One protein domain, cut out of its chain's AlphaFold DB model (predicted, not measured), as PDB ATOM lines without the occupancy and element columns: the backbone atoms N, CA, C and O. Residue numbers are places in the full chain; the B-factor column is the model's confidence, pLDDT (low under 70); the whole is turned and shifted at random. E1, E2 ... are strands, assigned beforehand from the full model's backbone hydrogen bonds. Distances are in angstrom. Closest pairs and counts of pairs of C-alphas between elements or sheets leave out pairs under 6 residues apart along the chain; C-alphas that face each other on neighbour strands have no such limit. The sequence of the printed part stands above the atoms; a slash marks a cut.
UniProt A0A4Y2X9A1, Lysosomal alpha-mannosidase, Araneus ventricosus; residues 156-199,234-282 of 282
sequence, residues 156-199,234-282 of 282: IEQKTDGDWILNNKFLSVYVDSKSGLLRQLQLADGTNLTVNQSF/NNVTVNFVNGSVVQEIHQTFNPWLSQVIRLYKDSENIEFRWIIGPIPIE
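This is residues 156 to 199 and 234 to 282 of the 282 residues of the protein "Lysosomal alpha-mannosidase" of Araneus ventricosus (UniProt A0A4Y2X9A1). Two twisted four-stranded sheets stand partly face to face as a loose sandwich, close together at E1 and spreading apart toward E3 and E4. Residues 277 to 282 run on past E8 as a tail that adds to the length. The 93 printed residues hold eight named strands, E1 to E8 in chain order, and no named helix: all strand. Both sheets, E1 - E2 - E3 - E4 and E5 - E6 - E7 - E8, are antiparallel meanders, each strand beside the one before. The whole is compact, with a radius of gyration of the C-alphas of 13.6 A and spans of 49 by 24 by 24 A.

Residues 156 to 157 pair antiparallel with residues 240 to 241 of E5, residues 237 to 242. E1, residues 164 to 167, forms a hairpin with E2, residues 171 to 175: N 166 and O 173 are 3.0 A apart, within hydrogen-bond range. E3, residues 182 to 187, follows, with N 172 and O 186 at 2.8 A, then E4, residues 192 to 197, with N 193 and O 185 at 2.8 A. In the second sheet E5 pairs with E6, residues 246 to 254, with N 241 and O 248 at 2.8 A. E7, residues 257 to 264, has N 251 and O 259 at 2.7 A across to E6. E8, residues 270 to 276, has O 273 2.7 A from N 260 of E7. The sheets' strands stand at 18 degrees; the closest C-alphas of E1 and E6 are those of Leu 166 and Gln 247, 6.0 A. E3 is apart from E5, E6, E7 and E8.

E1 begins at C-alpha 164, (-3.174, -6.530, 52.049). E6 spans 24.7 A, E7 23.2 A and E8 19.4 A, ending at C-alpha 276, (-7.102, -4.634, 29.017).

Residues 200 to 233 are not printed; C-alphas 199 and 234 are 9.7 A apart across this cut. Residue 160 is under 70 in pLDDT.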
ATOM      1  N   ILE A 156       8.656  -5.314  48.281       90.94
ATOM      2  CA  ILE A 156       7.735  -6.216  47.586       90.94
ATOM      3  C   ILE A 156       7.367  -7.303  48.580       90.94
ATOM      4  O   ILE A 156       8.242  -8.022  49.063       90.94
ATOM      5  N   GLU A 157       6.083  -7.402  48.885       85.19
ATOM      6  CA  GLU A 157       5.565  -8.334  49.875       85.19
ATOM      7  C   GLU A 157       4.653  -9.361  49.203       85.19
ATOM      8  O   GLU A 157       3.787  -9.036  48.386       85.19
ATOM      9  N   GLN A 158       4.860 -10.620  49.578       75.06
ATOM     10  CA  GLN A 158       3.975 -11.739  49.287       75.06
ATOM     11  C   GLN A 158       3.395 -12.163  50.634       75.06
ATOM     12  O   GLN A 158       4.153 -12.472  51.555       75.06
ATOM     13  N   LYS A 159       2.070 -12.141  50.771       71.25
ATOM     14  CA  LYS A 159       1.395 -12.636  51.974       71.25
ATOM     15  C   LYS A 159       0.670 -13.927  51.640       71.25
ATOM     16  O   LYS A 159       0.060 -14.033  50.581       71.25
ATOM     17  N   THR A 160       0.738 -14.883  52.559       66.00
ATOM     18  CA  THR A 160      -0.013 -16.143  52.494       66.00
ATOM     19  C   THR A 160      -1.290 -16.104  53.331       66.00
ATOM     20  O   THR A 160      -2.164 -16.936  53.123       66.00
ATOM     21  N   ASP A 161      -1.393 -15.164  54.278       76.94
ATOM     22  CA  ASP A 161      -2.559 -14.991  55.143       76.94
ATOM     23  C   ASP A 161      -2.718 -13.525  55.588       76.94
ATOM     24  O   ASP A 161      -1.736 -12.778  55.669       76.94
ATOM     25  N   GLY A 162      -3.962 -13.126  55.864       87.19
ATOM     26  CA  GLY A 162      -4.366 -11.762  56.215       87.19
ATOM     27  C   GLY A 162      -4.371 -10.777  55.038       87.19
ATOM     28  O   GLY A 162      -3.580 -10.892  54.104       87.19
ATOM     29  N   ASP A 163      -5.264  -9.790  55.097       92.56
ATOM     30  CA  ASP A 163      -5.459  -8.809  54.026       92.56
ATOM     31  C   ASP A 163      -4.176  -8.025  53.686       92.56
ATOM     32  O   ASP A 163      -3.315  -7.729  54.537       92.56
ATOM     33  N   TRP A 164      -4.071  -7.619  52.420       94.81
ATOM     34  CA  TRP A 164      -3.174  -6.530  52.049       94.81
ATOM     35  C   TRP A 164      -3.850  -5.204  52.364       94.81
ATOM     36  O   TRP A 164      -5.027  -5.009  52.060       94.81
ATOM     37  N   ILE A 165      -3.095  -4.298  52.976       95.62
ATOM     38  CA  ILE A 165      -3.617  -3.026  53.458       95.62
ATOM     39  C   ILE A 165      -2.731  -1.927  52.894       95.62
ATOM     40  O   ILE A 165      -1.555  -1.853  53.245       95.62
ATOM     41  N   LEU A 166      -3.296  -1.085  52.029       96.69
ATOM     42  CA  LEU A 166      -2.695   0.208  51.718       96.69
ATOM     43  C   LEU A 166      -3.237   1.211  52.723       96.69
ATOM     44  O   LEU A 166      -4.448   1.263  52.918       96.69
ATOM     45  N   ASN A 167      -2.380   2.020  53.333       96.94
ATOM     46  CA  ASN A 167      -2.835   3.009  54.307       96.94
ATOM     47  C   ASN A 167      -2.111   4.346  54.174       96.94
ATOM     48  O   ASN A 167      -0.895   4.391  53.972       96.94
ATOM     49  N   ASN A 168      -2.854   5.430  54.368       96.31
ATOM     50  CA  ASN A 168      -2.308   6.760  54.576       96.31
ATOM     51  C   ASN A 168      -3.077   7.501  55.687       96.31
ATOM     52  O   ASN A 168      -3.799   6.894  56.468       96.31
ATOM     53  N   LYS A 169      -2.897   8.819  55.803       96.00
ATOM     54  CA  LYS A 169      -3.553   9.609  56.861       96.00
ATOM     55  C   LYS A 169      -5.071   9.784  56.688       96.00
ATOM     56  O   LYS A 169      -5.722  10.242  57.620       96.00
ATOM     57  N   PHE A 170      -5.610   9.482  55.510       96.06
ATOM     58  CA  PHE A 170      -6.998   9.746  55.131       96.06
ATOM     59  C   PHE A 170      -7.834   8.473  55.006       96.06
ATOM     60  O   PHE A 170      -9.022   8.492  55.331       96.06
ATOM     61  N   LEU A 171      -7.237   7.379  54.524       96.06
ATOM     62  CA  LEU A 171      -7.937   6.115  54.350       96.06
ATOM     63  C   LEU A 171      -7.016   4.885  54.367       96.06
ATOM     64  O   LEU A 171      -5.823   4.955  54.059       96.06
ATOM     65  N   SER A 172      -7.633   3.740  54.652       97.50
ATOM     66  CA  SER A 172      -7.095   2.393  54.468       97.50
ATOM     67  C   SER A 172      -7.896   1.625  53.415       97.50
ATOM     68  O   SER A 172      -9.127   1.668  53.392       97.50
ATOM     69  N   VAL A 173      -7.197   0.881  52.562       97.31
ATOM     70  CA  VAL A 173      -7.751   0.049  51.487       97.31
ATOM     71  C   VAL A 173      -7.415  -1.407  51.779       97.31
ATOM     72  O   VAL A 173      -6.238  -1.764  51.809       97.31
ATOM     73  N   TYR A 174      -8.435  -2.244  51.964       96.56
ATOM     74  CA  TYR A 174      -8.296  -3.656  52.316       96.56
ATOM     75  C   TYR A 174      -8.577  -4.547  51.110       96.56
ATOM     76  O   TYR A 174      -9.692  -4.562  50.573       96.56
ATOM     77  N   VAL A 175      -7.572  -5.324  50.720       95.50
ATOM     78  CA  VAL A 175      -7.665  -6.334  49.666       95.50
ATOM     79  C   VAL A 175      -7.600  -7.711  50.316       95.50
ATOM     80  O   VAL A 175      -6.649  -8.029  51.031       95.50
ATOM     81  N   ASP A 176      -8.630  -8.512  50.072       93.12
ATOM     82  CA  ASP A 176      -8.800  -9.833  50.668       93.12
ATOM     83  C   ASP A 176      -7.772 -10.818  50.103       93.12
ATOM     84  O   ASP A 176      -7.671 -10.995  48.887       93.12
ATOM     85  N   SER A 177      -7.017 -11.479  50.984       91.25
ATOM     86  CA  SER A 177      -5.893 -12.337  50.586       91.25
ATOM     87  C   SER A 177      -6.285 -13.612  49.848       91.25
ATOM     88  O   SER A 177      -5.463 -14.183  49.132       91.25
ATOM     89  N   LYS A 178      -7.541 -14.052  49.989       90.19
ATOM     90  CA  LYS A 178      -8.049 -15.282  49.372       90.19
ATOM     91  C   LYS A 178      -8.551 -15.038  47.954       90.19
ATOM     92  O   LYS A 178      -8.250 -15.814  47.057       90.19
ATOM     93  N   SER A 179      -9.334 -13.979  47.767       92.31
ATOM     94  CA  SER A 179      -9.919 -13.614  46.472       92.31
ATOM     95  C   SER A 179      -9.008 -12.732  45.624       92.31
ATOM     96  O   SER A 179      -9.158 -12.704  44.404       92.31
ATOM     97  N   GLY A 180      -8.087 -11.991  46.245       93.44
ATOM     98  CA  GLY A 180      -7.285 -10.984  45.560       93.44
ATOM     99  C   GLY A 180      -8.041  -9.686  45.269       93.44
ATOM    100  O   GLY A 180      -7.488  -8.824  44.588       93.44
ATOM    101  N   LEU A 181      -9.283  -9.531  45.743       95.62
ATOM    102  CA  LEU A 181     -10.175  -8.417  45.409       95.62
ATOM    103  C   LEU A 181     -10.282  -7.384  46.533       95.62
ATOM    104  O   LEU A 181     -10.094  -7.681  47.714       95.62
ATOM    105  N   LEU A 182     -10.610  -6.149  46.148       95.75
ATOM    106  CA  LEU A 182     -10.970  -5.098  47.094       95.75
ATOM    107  C   LEU A 182     -12.219  -5.526  47.870       95.75
ATOM    108  O   LEU A 182     -13.205  -5.937  47.257       95.75
ATOM    109  N   ARG A 183     -12.170  -5.404  49.200       94.12
ATOM    110  CA  ARG A 183     -13.272  -5.798  50.089       94.12
ATOM    111  C   ARG A 183     -13.798  -4.652  50.945       94.12
ATOM    112  O   ARG A 183     -14.995  -4.590  51.236       94.12
ATOM    113  N   GLN A 184     -12.915  -3.769  51.399       96.19
ATOM    114  CA  GLN A 184     -13.285  -2.724  52.345       96.19
ATOM    115  C   GLN A 184     -12.403  -1.489  52.184       96.19
ATOM    116  O   GLN A 184     -11.206  -1.589  51.920       96.19
ATOM    117  N   LEU A 185     -13.007  -0.328  52.404       96.75
ATOM    118  CA  LEU A 185     -12.323   0.928  52.668       96.75
ATOM    119  C   LEU A 185     -12.605   1.339  54.112       96.75
ATOM    120  O   LEU A 185     -13.719   1.157  54.599       96.75
ATOM    121  N   GLN A 186     -11.616   1.894  54.797       96.88
ATOM    122  CA  GLN A 186     -11.803   2.535  56.094       96.88
ATOM    123  C   GLN A 186     -11.361   3.990  55.981       96.88
ATOM    124  O   GLN A 186     -10.248   4.257  55.536       96.88
ATOM    125  N   LEU A 187     -12.236   4.917  56.354       95.31
ATOM    126  CA  LEU A 187     -11.946   6.349  56.371       95.31
ATOM    127  C   LEU A 187     -11.230   6.743  57.673       95.31
ATOM    128  O   LEU A 187     -11.255   6.006  58.659       95.31
ATOM    129  N   ALA A 188     -10.612   7.925  57.690       93.38
ATOM    130  CA  ALA A 188      -9.878   8.439  58.851       93.38
ATOM    131  C   ALA A 188     -10.730   8.593  60.126       93.38
ATOM    132  O   ALA A 188     -10.188   8.552  61.227       93.38
ATOM    133  N   ASP A 189     -12.048   8.750  59.994       94.19
ATOM    134  CA  ASP A 189     -12.990   8.818  61.120       94.19
ATOM    135  C   ASP A 189     -13.364   7.432  61.691       94.19
ATOM    136  O   ASP A 189     -14.149   7.337  62.634       94.19
ATOM    137  N   GLY A 190     -12.799   6.355  61.136       93.56
ATOM    138  CA  GLY A 190     -13.069   4.971  61.517       93.56
ATOM    139  C   GLY A 190     -14.259   4.337  60.790       93.56
ATOM    140  O   GLY A 190     -14.538   3.155  61.005       93.56
ATOM    141  N   THR A 191     -14.950   5.075  59.916       95.38
ATOM    142  CA  THR A 191     -16.069   4.545  59.132       95.38
ATOM    143  C   THR A 191     -15.583   3.469  58.166       95.38
ATOM    144  O   THR A 191     -14.718   3.715  57.324       95.38
ATOM    145  N   ASN A 192     -16.183   2.279  58.250       96.31
ATOM    146  CA  ASN A 192     -15.916   1.168  57.339       96.31
ATOM    147  C   ASN A 192     -16.954   1.130  56.215       96.31
ATOM    148  O   ASN A 192     -18.158   1.059  56.466       96.31
ATOM    149  N   LEU A 193     -16.477   1.112  54.976       95.56
ATOM    150  CA  LEU A 193     -17.274   0.972  53.768       95.56
ATOM    151  C   LEU A 193     -16.949  -0.371  53.119       95.56
ATOM    152  O   LEU A 193     -15.840  -0.583  52.628       95.56
ATOM    153  N   THR A 194     -17.917  -1.282  53.096       96.06
ATOM    154  CA  THR A 194     -17.793  -2.526  52.329       96.06
ATOM    155  C   THR A 194     -17.877  -2.199  50.843       96.06
ATOM    156  O   THR A 194     -18.877  -1.649  50.383       96.06
ATOM    157  N   VAL A 195     -16.838  -2.548  50.088       92.75
ATOM    158  CA  VAL A 195     -16.735  -2.273  48.650       92.75
ATOM    159  C   VAL A 195     -16.319  -3.552  47.947       92.75
ATOM    160  O   VAL A 195     -15.326  -4.159  48.325       92.75
ATOM    161  N   ASN A 196     -17.051  -3.934  46.904       90.38
ATOM    162  CA  ASN A 196     -16.649  -5.012  46.010       90.38
ATOM    163  C   ASN A 196     -16.367  -4.422  44.629       90.38
ATOM    164  O   ASN A 196     -17.264  -3.861  43.998       90.38
ATOM    165  N   GLN A 197     -15.123  -4.542  44.177       94.56
ATOM    166  CA  GLN A 197     -14.713  -4.145  42.838       94.56
ATOM    167  C   GLN A 197     -14.152  -5.366  42.114       94.56
ATOM    168  O   GLN A 197     -13.254  -6.043  42.610       94.56
ATOM    169  N   SER A 198     -14.689  -5.636  40.927       95.50
ATOM    170  CA  SER A 198     -14.255  -6.724  40.056       95.50
ATOM    171  C   SER A 198     -14.520  -6.362  38.593       95.50
ATOM    172  O   SER A 198     -15.180  -5.363  38.298       95.50
ATOM    173  N   PHE A 199     -13.999  -7.173  37.679       97.00
ATOM    174  CA  PHE A 199     -14.224  -7.030  36.245       97.00
ATOM    175  C   PHE A 199     -15.205  -8.077  35.744       97.00
ATOM    176  O   PHE A 199     -15.200  -9.231  36.178       97.00
ATOM    177  N   ASN A 234     -12.299 -14.463  39.270       87.75
ATOM    178  CA  ASN A 234     -12.318 -15.755  39.974       87.75
ATOM    179  C   ASN A 234     -10.933 -16.227  40.462       87.75
ATOM    180  O   ASN A 234     -10.865 -17.070  41.349       87.75
ATOM    181  N   ASN A 235      -9.840 -15.741  39.866       87.44
ATOM    182  CA  ASN A 235      -8.477 -16.168  40.200       87.44
ATOM    183  C   ASN A 235      -7.498 -14.993  40.067       87.44
ATOM    184  O   ASN A 235      -6.737 -14.903  39.102       87.44
ATOM    185  N   VAL A 236      -7.579 -14.047  41.006       94.88
ATOM    186  CA  VAL A 236      -6.759 -12.834  40.980       94.88
ATOM    187  C   VAL A 236      -5.478 -13.054  41.771       94.88
ATOM    188  O   VAL A 236      -5.498 -13.358  42.959       94.88
ATOM    189  N   THR A 237      -4.345 -12.849  41.108       93.94
ATOM    190  CA  THR A 237      -3.031 -12.841  41.768       93.94
ATOM    191  C   THR A 237      -2.635 -11.418  42.135       93.94
ATOM    192  O   THR A 237      -2.897 -10.488  41.370       93.94
ATOM    193  N   VAL A 238      -1.996 -11.250  43.292       94.44
ATOM    194  CA  VAL A 238      -1.653  -9.942  43.857       94.44
ATOM    195  C   VAL A 238      -0.162  -9.862  44.162       94.44
ATOM    196  O   VAL A 238       0.395 -10.752  44.797       94.44
ATOM    197  N   ASN A 239       0.472  -8.758  43.763       94.44
ATOM    198  CA  ASN A 239       1.769  -8.341  44.292       94.44
ATOM    199  C   ASN A 239       1.603  -7.011  45.029       94.44
ATOM    200  O   ASN A 239       1.098  -6.048  44.446       94.44
ATOM    201  N   PHE A 240       2.048  -6.951  46.283       95.94
ATOM    202  CA  PHE A 240       2.018  -5.717  47.058       95.94
ATOM    203  C   PHE A 240       3.357  -4.989  46.956       95.94
ATOM    204  O   PHE A 240       4.409  -5.548  47.271       95.94
ATOM    205  N   VAL A 241       3.307  -3.739  46.503       97.06
ATOM    206  CA  VAL A 241       4.443  -2.824  46.438       97.06
ATOM    207  C   VAL A 241       4.256  -1.765  47.513       97.06
ATOM    208  O   VAL A 241       3.410  -0.880  47.400       97.06
ATOM    209  N   ASN A 242       5.067  -1.854  48.557       96.12
ATOM    210  CA  ASN A 242       5.003  -0.979  49.714       96.12
ATOM    211  C   ASN A 242       6.094   0.096  49.633       96.12
ATOM    212  O   ASN A 242       7.261  -0.214  49.382       96.12
ATOM    213  N   GLY A 243       5.752   1.357  49.874       96.00
ATOM    214  CA  GLY A 243       6.752   2.410  49.969       96.00
ATOM    215  C   GLY A 243       6.234   3.710  50.561       96.00
ATOM    216  O   GLY A 243       5.059   3.862  50.891       96.00
ATOM    217  N   SER A 244       7.166   4.640  50.761       95.12
ATOM    218  CA  SER A 244       6.958   5.853  51.554       95.12
ATOM    219  C   SER A 244       6.213   6.971  50.822       95.12
ATOM    220  O   SER A 244       5.674   7.855  51.479       95.12
ATOM    221  N   VAL A 245       6.190   6.954  49.489       97.25
ATOM    222  CA  VAL A 245       5.518   7.948  48.633       97.25
ATOM    223  C   VAL A 245       4.205   7.385  48.092       97.25
ATOM    224  O   VAL A 245       3.195   8.088  48.055       97.25
ATOM    225  N   VAL A 246       4.212   6.114  47.690       98.00
ATOM    226  CA  VAL A 246       3.065   5.401  47.129       98.00
ATOM    227  C   VAL A 246       3.089   3.931  47.533       98.00
ATOM    228  O   VAL A 246       4.140   3.287  47.555       98.00
ATOM    229  N   GLN A 247       1.908   3.398  47.815       98.25
ATOM    230  CA  GLN A 247       1.654   1.972  47.970       98.25
ATOM    231  C   GLN A 247       0.809   1.497  46.788       98.25
ATOM    232  O   GLN A 247      -0.095   2.212  46.344       98.25
ATOM    233  N   GLU A 248       1.098   0.308  46.262       98.19
ATOM    234  CA  GLU A 248       0.378  -0.253  45.121       98.19
ATOM    235  C   GLU A 248       0.052  -1.732  45.312       98.19
ATOM    236  O   GLU A 248       0.884  -2.519  45.756       98.19
ATOM    237  N   ILE A 249      -1.143  -2.124  44.886       97.31
ATOM    238  CA  ILE A 249      -1.548  -3.516  44.714       97.31
ATOM    239  C   ILE A 249      -1.636  -3.799  43.222       97.31
ATOM    240  O   ILE A 249      -2.447  -3.206  42.515       97.31
ATOM    241  N   HIS A 250      -0.775  -4.688  42.733       97.06
ATOM    242  CA  HIS A 250      -0.767  -5.129  41.340       97.06
ATOM    243  C   HIS A 250      -1.584  -6.413  41.239       97.06
ATOM    244  O   HIS A 250      -1.123  -7.472  41.656       97.06
ATOM    245  N   GLN A 251      -2.782  -6.313  40.677       96.44
ATOM    246  CA  GLN A 251      -3.696  -7.421  40.427       96.44
ATOM    247  C   GLN A 251      -3.554  -7.925  38.991       96.44
ATOM    248  O   GLN A 251      -3.643  -7.158  38.032       96.44
ATOM    249  N   THR A 252      -3.402  -9.235  38.822       96.06
ATOM    250  CA  THR A 252      -3.562  -9.894  37.519       96.06
ATOM    251  C   THR A 252      -4.779 -10.800  37.592       96.06
ATOM    252  O   THR A 252      -4.767 -11.771  38.347       96.06
ATOM    253  N   PHE A 253      -5.817 -10.461  36.824       96.06
ATOM    254  CA  PHE A 253      -7.083 -11.197  36.772       96.06
ATOM    255  C   PHE A 253      -6.995 -12.371  35.797       96.06
ATOM    256  O   PHE A 253      -7.457 -13.469  36.085       96.06
ATOM    257  N   ASN A 254      -6.403 -12.138  34.625       94.25
ATOM    258  CA  ASN A 254      -6.157 -13.148  33.600       94.25
ATOM    259  C   ASN A 254      -5.035 -12.656  32.646       94.25
ATOM    260  O   ASN A 254      -4.531 -11.545  32.827       94.25
ATOM    261  N   PRO A 255      -4.603 -13.439  31.635       92.88
ATOM    262  CA  PRO A 255      -3.477 -13.065  30.771       92.88
ATOM    263  C   PRO A 255      -3.608 -11.736  30.008       92.88
ATOM    264  O   PRO A 255      -2.584 -11.182  29.613       92.88
ATOM    265  N   TRP A 256      -4.826 -11.229  29.805       93.25
ATOM    266  CA  TRP A 256      -5.123 -10.002  29.056       93.25
ATOM    267  C   TRP A 256      -5.784  -8.916  29.920       93.25
ATOM    268  O   TRP A 256      -6.141  -7.862  29.402       93.25
ATOM    269  N   LEU A 257      -5.943  -9.143  31.229       96.44
ATOM    270  CA  LEU A 257      -6.570  -8.208  32.161       96.44
ATOM    271  C   LEU A 257      -5.756  -8.091  33.449       96.44
ATOM    272  O   LEU A 257      -5.567  -9.052  34.202       96.44
ATOM    273  N   SER A 258      -5.346  -6.865  33.746       97.25
ATOM    274  CA  SER A 258      -4.674  -6.521  34.995       97.25
ATOM    275  C   SER A 258      -5.088  -5.147  35.496       97.25
ATOM    276  O   SER A 258      -5.547  -4.306  34.721       97.25
ATOM    277  N   GLN A 259      -4.900  -4.924  36.790       97.75
ATOM    278  CA  GLN A 259      -5.201  -3.676  37.470       97.75
ATOM    279  C   GLN A 259      -4.092  -3.335  38.464       97.75
ATOM    280  O   GLN A 259      -3.462  -4.208  39.051       97.75
ATOM    281  N   VAL A 260      -3.864  -2.049  38.675       98.06
ATOM    282  CA  VAL A 260      -3.064  -1.514  39.764       98.06
ATOM    283  C   VAL A 260      -3.959  -0.606  40.597       98.06
ATOM    284  O   VAL A 260      -4.497   0.367  40.070       98.06
ATOM    285  N   ILE A 261      -4.111  -0.929  41.880       98.06
ATOM    286  CA  ILE A 261      -4.747  -0.065  42.883       98.06
ATOM    287  C   ILE A 261      -3.634   0.711  43.575       98.06
ATOM    288  O   ILE A 261      -2.672   0.098  44.039       98.06
ATOM    289  N   ARG A 262      -3.731   2.037  43.641       97.62
ATOM    290  CA  ARG A 262      -2.680   2.894  44.200       97.62
ATOM    291  C   ARG A 262      -3.225   3.822  45.260       97.62
ATOM    292  O   ARG A 262      -4.287   4.419  45.088       97.62
ATOM    293  N   LEU A 263      -2.428   4.000  46.305       98.12
ATOM    294  CA  LEU A 263      -2.662   4.982  47.348       98.12
ATOM    295  C   LEU A 263      -1.376   5.771  47.586       98.12
ATOM    296  O   LEU A 263      -0.360   5.216  48.009       98.12
ATOM    297  N   TYR A 264      -1.415   7.071  47.307       97.88
ATOM    298  CA  TYR A 264      -0.304   7.965  47.622       97.88
ATOM    299  C   TYR A 264      -0.367   8.440  49.071       97.88
ATOM    300  O   TYR A 264      -1.445   8.537  49.659       97.88
ATOM    301  N   LYS A 265       0.792   8.783  49.635       95.88
ATOM    302  CA  LYS A 265       0.948   9.190  51.039       95.88
ATOM    303  C   LYS A 265       0.011  10.326  51.472       95.88
ATOM    304  O   LYS A 265      -0.516  10.283  52.579       95.88
ATOM    305  N   ASP A 266      -0.195  11.330  50.625       93.94
ATOM    306  CA  ASP A 266      -0.958  12.536  50.968       93.94
ATOM    307  C   ASP A 266      -2.190  12.731  50.059       93.94
ATOM    308  O   ASP A 266      -2.571  13.859  49.762       93.94
ATOM    309  N   SER A 267      -2.824  11.634  49.627       93.62
ATOM    310  CA  SER A 267      -4.015  11.647  48.761       93.62
ATOM    311  C   SER A 267      -5.261  11.109  49.466       93.62
ATOM    312  O   SER A 267      -5.225  10.036  50.057       93.62
ATOM    313  N   GLU A 268      -6.388  11.802  49.335       94.25
ATOM    314  CA  GLU A 268      -7.710  11.302  49.758       94.25
ATOM    315  C   GLU A 268      -8.328  10.332  48.733       94.25
ATOM    316  O   GLU A 268      -9.309   9.652  49.016       94.25
ATOM    317  N   ASN A 269      -7.736  10.244  47.540       93.81
ATOM    318  CA  ASN A 269      -8.230   9.431  46.434       93.81
ATOM    319  C   ASN A 269      -7.417   8.143  46.267       93.81
ATOM    320  O   ASN A 269      -6.192   8.138  46.438       93.81
ATOM    321  N   ILE A 270      -8.110   7.084  45.839       95.94
ATOM    322  CA  ILE A 270      -7.529   5.820  45.373       95.94
ATOM    323  C   ILE A 270      -7.497   5.856  43.848       95.94
ATOM    324  O   ILE A 270      -8.522   6.115  43.218       95.94
ATOM    325  N   GLU A 271      -6.351   5.550  43.247       96.50
ATOM    326  CA  GLU A 271      -6.259   5.427  41.791       96.50
ATOM    327  C   GLU A 271      -6.375   3.965  41.364       96.50
ATOM    328  O   GLU A 271      -5.638   3.101  41.845       96.50
ATOM    329  N   PHE A 272      -7.254   3.709  40.396       96.88
ATOM    330  CA  PHE A 272      -7.373   2.425  39.715       96.88
ATOM    331  C   PHE A 272      -6.844   2.577  38.295       96.88
ATOM    332  O   PHE A 272      -7.287   3.438  37.541       96.88
ATOM    333  N   ARG A 273      -5.877   1.745  37.921       96.56
ATOM    334  CA  ARG A 273      -5.291   1.746  36.578       96.56
ATOM    335  C   ARG A 273      -5.350   0.348  36.017       96.56
ATOM    336  O   ARG A 273      -4.748  -0.551  36.589       96.56
ATOM    337  N   TRP A 274      -6.027   0.162  34.896       96.12
ATOM    338  CA  TRP A 274      -6.153  -1.146  34.264       96.12
ATOM    339  C   TRP A 274      -5.418  -1.214  32.930       96.12
ATOM    340  O   TRP A 274      -5.185  -0.207  32.262       96.12
ATOM    341  N   ILE A 275      -5.050  -2.436  32.558       96.38
ATOM    342  CA  ILE A 275      -4.591  -2.792  31.220       96.38
ATOM    343  C   ILE A 275      -5.491  -3.927  30.756       96.38
ATOM    344  O   ILE A 275      -5.528  -4.984  31.394       96.38
ATOM    345  N   ILE A 276      -6.206  -3.677  29.661       95.62
ATOM    346  CA  ILE A 276      -7.102  -4.634  29.017       95.62
ATOM    347  C   ILE A 276      -6.619  -4.834  27.588       95.62
ATOM    348  O   ILE A 276      -6.543  -3.880  26.810       95.62
ATOM    349  N   GLY A 277      -6.318  -6.078  27.249       92.75
ATOM    350  CA  GLY A 277      -6.078  -6.515  25.890       92.75
ATOM    351  C   GLY A 277      -4.796  -7.338  25.702       92.75
ATOM    352  O   GLY A 277      -3.914  -7.342  26.565       92.75
ATOM    353  N   PRO A 278      -4.681  -8.013  24.546       92.88
ATOM    354  CA  PRO A 278      -5.741  -8.168  23.545       92.88
ATOM    355  C   PRO A 278      -6.878  -9.063  24.070       92.88
ATOM    356  O   PRO A 278      -6.622 -10.087  24.697       92.88
ATOM    357  N   ILE A 279      -8.134  -8.656  23.852       92.94
ATOM    358  CA  ILE A 279      -9.302  -9.451  24.262       92.94
ATOM    359  C   ILE A 279      -9.382 -10.671  23.326       92.94
ATOM    360  O   ILE A 279      -9.380 -10.471  22.110       92.94
ATOM    361  N   PRO A 280      -9.439 -11.911  23.846       91.69
ATOM    362  CA  PRO A 280      -9.553 -13.095  23.007       91.69
ATOM    363  C   PRO A 280     -10.906 -13.107  22.290       91.69
ATOM    364  O   PRO A 280     -11.948 -12.964  22.930       91.69
ATOM    365  N   ILE A 281     -10.871 -13.274  20.969       87.25
ATOM    366  CA  ILE A 281     -12.051 -13.328  20.088       87.25
ATOM    367  C   ILE A 281     -12.102 -14.610  19.240       87.25
ATOM    368  O   ILE A 281     -12.963 -14.719  18.369       87.25
ATOM    369  N   GLU A 282     -11.156 -15.525  19.471       80.25
ATOM    370  CA  GLU A 282     -11.095 -16.851  18.839       80.25
ATOM    371  C   GLU A 282     -12.180 -17.795  19.376       80.25
ATOM    372  O   GLU A 282     -12.537 -17.681  20.576       80.25
TER     373      GLU A 282